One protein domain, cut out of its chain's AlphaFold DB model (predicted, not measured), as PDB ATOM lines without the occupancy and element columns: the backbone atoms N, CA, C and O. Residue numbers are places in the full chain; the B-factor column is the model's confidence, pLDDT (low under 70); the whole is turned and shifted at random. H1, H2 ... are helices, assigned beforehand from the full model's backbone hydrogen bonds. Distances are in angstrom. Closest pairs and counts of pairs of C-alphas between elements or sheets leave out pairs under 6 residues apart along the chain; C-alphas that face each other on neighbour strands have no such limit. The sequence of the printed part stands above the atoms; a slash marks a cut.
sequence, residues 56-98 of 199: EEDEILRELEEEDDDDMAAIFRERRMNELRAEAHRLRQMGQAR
ATOM      1  N   GLU A  56     -37.039  28.813 -37.323       65.38
ATOM      2  CA  GLU A  56     -36.189  27.850 -36.613       65.38
ATOM      3  C   GLU A  56     -35.450  26.923 -37.594       65.38
ATOM      4  O   GLU A  56     -34.259  26.680 -37.429       65.38
ATOM      5  N   GLU A  57     -36.118  26.463 -38.658       60.06
ATOM      6  CA  GLU A  57     -35.496  25.655 -39.717       60.06
ATOM      7  C   GLU A  57     -34.453  26.458 -40.519       60.06
ATOM      8  O   GLU A  57     -33.359  25.956 -40.770       60.06
ATOM      9  N   ASP A  58     -34.738  27.725 -40.838       68.06
ATOM     10  CA  ASP A  58     -33.800  28.648 -41.490       68.06
ATOM     11  C   ASP A  58     -32.621  29.032 -40.578       68.06
ATOM     12  O   ASP A  58     -31.526  29.302 -41.074       68.06
ATOM     13  N   GLU A  59     -32.816  29.075 -39.256       74.69
ATOM     14  CA  GLU A  59     -31.741  29.315 -38.284       74.69
ATOM     15  C   GLU A  59     -30.830  28.089 -38.162       74.69
ATOM     16  O   GLU A  59     -29.614  28.227 -38.239       74.69
ATOM     17  N   ILE A  60     -31.405  26.883 -38.084       67.69
ATOM     18  CA  ILE A  60     -30.655  25.618 -38.092       67.69
ATOM     19  C   ILE A  60     -29.889  25.453 -39.411       67.69
ATOM     20  O   ILE A  60     -28.753  24.985 -39.405       67.69
ATOM     21  N   LEU A  61     -30.486  25.842 -40.544       66.25
ATOM     22  CA  LEU A  61     -29.835  25.797 -41.853       66.25
ATOM     23  C   LEU A  61     -28.677  26.798 -41.942       66.25
ATOM     24  O   LEU A  61     -27.630  26.466 -42.492       66.25
ATOM     25  N   ARG A  62     -28.838  27.994 -41.366       71.94
ATOM     26  CA  ARG A  62     -27.790  29.018 -41.323       71.94
ATOM     27  C   ARG A  62     -26.646  28.623 -40.395       71.94
ATOM     28  O   ARG A  62     -25.505  28.821 -40.775       71.94
ATOM     29  N   GLU A  63     -26.928  28.017 -39.245       65.00
ATOM     30  CA  GLU A  63     -25.894  27.491 -38.343       65.00
ATOM     31  C   GLU A  63     -25.129  26.322 -38.998       65.00
ATOM     32  O   GLU A  63     -23.912  26.239 -38.873       65.00
ATOM     33  N   LEU A  64     -25.796  25.493 -39.816       62.22
ATOM     34  CA  LEU A  64     -25.138  24.469 -40.644       62.22
ATOM     35  C   LEU A  64     -24.284  25.047 -41.793       62.22
ATOM     36  O   LEU A  64     -23.252  24.465 -42.123       62.22
ATOM     37  N   GLU A  65     -24.714  26.147 -42.421       63.44
ATOM     38  CA  GLU A  65     -23.964  26.847 -43.483       63.44
ATOM     39  C   GLU A  65     -22.803  27.695 -42.931       63.44
ATOM     40  O   GLU A  65     -21.794  27.880 -43.611       63.44
ATOM     41  N   GLU A  66     -22.936  28.222 -41.710       62.84
ATOM     42  CA  GLU A  66     -21.957  29.103 -41.068       62.84
ATOM     43  C   GLU A  66     -20.850  28.315 -40.348       62.84
ATOM     44  O   GLU A  66     -19.744  28.840 -40.208       62.84
ATOM     45  N   GLU A  67     -21.107  27.059 -39.949       57.53
ATOM     46  CA  GLU A  67     -20.116  26.259 -39.226       57.53
ATOM     47  C   GLU A  67     -19.079  25.579 -40.137       57.53
ATOM     48  O   GLU A  67     -17.902  25.759 -39.869       57.53
ATOM     49  N   ASP A  68     -19.399  24.868 -41.229       58.00
ATOM     50  CA  ASP A  68     -18.389  23.920 -41.751       58.00
ATOM     51  C   ASP A  68     -18.423  23.601 -43.262       58.00
ATOM     52  O   ASP A  68     -18.102  22.480 -43.655       58.00
ATOM     53  N   ASP A  69     -18.724  24.525 -44.175       60.62
ATOM     54  CA  ASP A  69     -18.590  24.188 -45.609       60.62
ATOM     55  C   ASP A  69     -17.124  23.882 -46.003       60.62
ATOM     56  O   ASP A  69     -16.846  22.919 -46.728       60.62
ATOM     57  N   ASP A  70     -16.159  24.637 -45.465       61.97
ATOM     58  CA  ASP A  70     -14.727  24.409 -45.696       61.97
ATOM     59  C   ASP A  70     -14.161  23.259 -44.841       61.97
ATOM     60  O   ASP A  70     -13.347  22.466 -45.332       61.97
ATOM     61  N   ASP A  71     -14.627  23.114 -43.600       67.75
ATOM     62  CA  ASP A  71     -14.153  22.105 -42.647       67.75
ATOM     63  C   ASP A  71     -14.776  20.721 -42.912       67.75
ATOM     64  O   ASP A  71     -14.053  19.714 -42.942       67.75
ATOM     65  N   MET A  72     -16.062  20.633 -43.283       69.56
ATOM     66  CA  MET A  72     -16.633  19.396 -43.830       69.56
ATOM     67  C   MET A  72     -15.969  19.033 -45.153       69.56
ATOM     68  O   MET A  72     -15.603  17.869 -45.353       69.56
ATOM     69  N   ALA A  73     -15.747  19.989 -46.063       72.06
ATOM     70  CA  ALA A  73     -15.029  19.709 -47.306       72.06
ATOM     71  C   ALA A  73     -13.595  19.216 -47.045       72.06
ATOM     72  O   ALA A  73     -13.115  18.323 -47.758       72.06
ATOM     73  N   ALA A  74     -12.914  19.737 -46.021       76.31
ATOM     74  CA  ALA A  74     -11.607  19.261 -45.582       76.31
ATOM     75  C   ALA A  74     -11.675  17.818 -45.052       76.31
ATOM     76  O   ALA A  74     -10.874  16.981 -45.480       76.31
ATOM     77  N   ILE A  75     -12.674  17.484 -44.232       80.06
ATOM     78  CA  ILE A  75     -12.903  16.125 -43.713       80.06
ATOM     79  C   ILE A  75     -13.229  15.141 -44.846       80.06
ATOM     80  O   ILE A  75     -12.671  14.041 -44.900       80.06
ATOM     81  N   PHE A  76     -14.076  15.518 -45.809       79.94
ATOM     82  CA  PHE A  76     -14.381  14.677 -46.972       79.94
ATOM     83  C   PHE A  76     -13.146  14.443 -47.853       79.94
ATOM     84  O   PHE A  76     -12.929  13.326 -48.338       79.94
ATOM     85  N   ARG A  77     -12.301  15.467 -48.038       80.69
ATOM     86  CA  ARG A  77     -11.012  15.330 -48.738       80.69
ATOM     87  C   ARG A  77     -10.067  14.404 -47.983       80.69
ATOM     88  O   ARG A  77      -9.460  13.534 -48.609       80.69
ATOM     89  N   GLU A  78      -9.955  14.551 -46.668       84.12
ATOM     90  CA  GLU A  78      -9.109  13.697 -45.839       84.12
ATOM     91  C   GLU A  78      -9.576  12.239 -45.879       84.12
ATOM     92  O   GLU A  78      -8.764  11.342 -46.119       84.12
ATOM     93  N   ARG A  79     -10.885  11.994 -45.750       83.44
ATOM     94  CA  ARG A  79     -11.483  10.656 -45.821       83.44
ATOM     95  C   ARG A  79     -11.189   9.978 -47.154       83.44
ATOM     96  O   ARG A  79     -10.681   8.858 -47.169       83.44
ATOM     97  N   ARG A  80     -11.410  10.678 -48.271       81.44
ATOM     98  CA  ARG A  80     -11.110  10.159 -49.614       81.44
ATOM     99  C   ARG A  80      -9.618   9.883 -49.804       81.44
ATOM    100  O   ARG A  80      -9.237   8.872 -50.390       81.44
ATOM    101  N   MET A  81      -8.757  10.766 -49.299       83.00
ATOM    102  CA  MET A  81      -7.307  10.565 -49.333       83.00
ATOM    103  C   MET A  81      -6.875   9.372 -48.480       83.00
ATOM    104  O   MET A  81      -5.951   8.655 -48.864       83.00
ATOM    105  N   ASN A  82      -7.526   9.138 -47.343       85.69
ATOM    106  CA  ASN A  82      -7.242   7.995 -46.487       85.69
ATOM    107  C   ASN A  82      -7.699   6.677 -47.130       85.69
ATOM    108  O   ASN A  82      -6.949   5.707 -47.117       85.69
ATOM    109  N   GLU A  83      -8.864   6.656 -47.779       86.81
ATOM    110  CA  GLU A  83      -9.350   5.502 -48.551       86.81
ATOM    111  C   GLU A  83      -8.378   5.131 -49.681       86.81
ATOM    112  O   GLU A  83      -7.947   3.980 -49.779       86.81
ATOM    113  N   LEU A  84      -7.933   6.121 -50.465       84.06
ATOM    114  CA  LEU A  84      -6.926   5.920 -51.514       84.06
ATOM    115  C   LEU A  84      -5.584   5.438 -50.948       84.06
ATOM    116  O   LEU A  84      -4.931   4.578 -51.538       84.06
ATOM    117  N   ARG A  85      -5.155   5.969 -49.795       84.62
ATOM    118  CA  ARG A  85      -3.933   5.510 -49.114       84.62
ATOM    119  C   ARG A  85      -4.072   4.082 -48.603       84.62
ATOM    120  O   ARG A  85      -3.116   3.322 -48.732       84.62
ATOM    121  N   ALA A  86      -5.222   3.707 -48.052       83.31
ATOM    122  CA  ALA A  86      -5.486   2.359 -47.564       83.31
ATOM    123  C   ALA A  86      -5.476   1.343 -48.715       83.31
ATOM    124  O   ALA A  86      -4.838   0.294 -48.603       83.31
ATOM    125  N   GLU A  87      -6.097   1.680 -49.847       79.19
ATOM    126  CA  GLU A  87      -6.059   0.862 -51.059       79.19
ATOM    127  C   GLU A  87      -4.630   0.758 -51.614       79.19
ATOM    128  O   GLU A  87      -4.121  -0.343 -51.819       79.19
ATOM    129  N   ALA A  88      -3.909   1.877 -51.733       77.00
ATOM    130  CA  ALA A  88      -2.514   1.879 -52.172       77.00
ATOM    131  C   ALA A  88      -1.593   1.081 -51.230       77.00
ATOM    132  O   ALA A  88      -0.666   0.407 -51.681       77.00
ATOM    133  N   HIS A  89      -1.835   1.136 -49.921       77.69
ATOM    134  CA  HIS A  89      -1.090   0.369 -48.931       77.69
ATOM    135  C   HIS A  89      -1.400  -1.128 -49.030       77.69
ATOM    136  O   HIS A  89      -0.485  -1.946 -48.930       77.69
ATOM    137  N   ARG A  90      -2.657  -1.502 -49.286       71.94
ATOM    138  CA  ARG A  90      -3.050  -2.890 -49.556       71.94
ATOM    139  C   ARG A  90      -2.351  -3.424 -50.807       71.94
ATOM    140  O   ARG A  90      -1.728  -4.478 -50.739       71.94
ATOM    141  N   LEU A  91      -2.361  -2.665 -51.901       66.81
ATOM    142  CA  LEU A  91      -1.663  -3.017 -53.143       66.81
ATOM    143  C   LEU A  91      -0.155  -3.193 -52.932       66.81
ATOM    144  O   LEU A  91       0.439  -4.163 -53.401       66.81
ATOM    145  N   ARG A  92       0.475  -2.282 -52.179       65.94
ATOM    146  CA  ARG A  92       1.905  -2.370 -51.847       65.94
ATOM    147  C   ARG A  92       2.226  -3.595 -51.003       65.94
ATOM    148  O   ARG A  92       3.202  -4.274 -51.301       65.94
ATOM    149  N   GLN A  93       1.418  -3.897 -49.989       65.38
ATOM    150  CA  GLN A  93       1.593  -5.103 -49.177       65.38
ATOM    151  C   GLN A  93       1.434  -6.374 -50.013       65.38
ATOM    152  O   GLN A  93       2.244  -7.287 -49.890       65.38
ATOM    153  N   MET A  94       0.455  -6.413 -50.920       60.59
ATOM    154  CA  MET A  94       0.261  -7.539 -51.837       60.59
ATOM    155  C   MET A  94       1.449  -7.698 -52.803       60.59
ATOM    156  O   MET A  94       1.888  -8.817 -53.056       60.59
ATOM    157  N   GLY A  95       2.034  -6.597 -53.284       60.19
ATOM    158  CA  GLY A  95       3.267  -6.632 -54.080       60.19
ATOM    159  C   GLY A  95       4.501  -7.070 -53.279       60.19
ATOM    160  O   GLY A  95       5.364  -7.776 -53.797       60.19
ATOM    161  N   GLN A  96       4.585  -6.691 -52.002       56.12
ATOM    162  CA  GLN A  96       5.673  -7.094 -51.103       56.12
ATOM    163  C   GLN A  96       5.573  -8.563 -50.680       56.12
ATOM    164  O   GLN A  96       6.595  -9.221 -50.482       56.12
ATOM    165  N   ALA A  97       4.359  -9.107 -50.601       58.66
ATOM    166  CA  ALA A  97       4.081 -10.476 -50.194       58.66
ATOM    167  C   ALA A  97       4.437 -11.529 -51.266       58.66
ATOM    168  O   ALA A  97       3.774 -12.548 -51.369       58.66
ATOM    169  N   ARG A  98       5.497 -11.329 -52.066       58.81
ATOM    170  CA  ARG A  98       6.049 -12.292 -53.053       58.81
ATOM    171  C   ARG A  98       4.982 -13.042 -53.878       58.81
ATOM    172  O   ARG A  98       5.182 -14.204 -54.245       58.81
TER     173      ARG A  98
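Overview. This is residues 56 to 98 of the 199 residues of an uncharacterized protein of Batrachochytrium dendrobatidis (strain JEL423) (UniProt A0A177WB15). Two helices follow one another end to end in an extended rod, the short H1 leading through a corner at Asp 68 into the long H2, and neither folds back on the other. The printed part has 43 residues, with two named helices in the order H1, H2 and no named strand; the class is all helix. The radius of gyration of the C-alphas is 18.2 A, and the spans are 60 by 15 by 6 A.

Along the chain. Find C-alpha 56 at (-36.189, 27.850, -36.613); from there H1, residues 56 to 67, runs 16.4 A, mainly along x. Next find C-alpha 69 at (-18.590, 24.188, -45.609), where H2, residues 69 to 96, begins; x rises and y falls over 40.0 A to C-alpha 96 at (5.673, -7.094, -51.103).

Arrangement. At Asp 68 you find the tight link of 1 residue, and H1 and H2 meet only through their link. In H1 and H2 every O i to N i+4 pair is within hydrogen-bond range.

Size, cuts and confidence. The C-alphas of Glu 56 and Arg 98, the two farthest apart, are 60.5 A apart. Residues 56 to 98 stand free, and the printed part has no cut. Look in the B-factor column for a mean pLDDT of 70.9 over the printed part; 23 residues are under 70, among them 63 to 72 and 91 to 98.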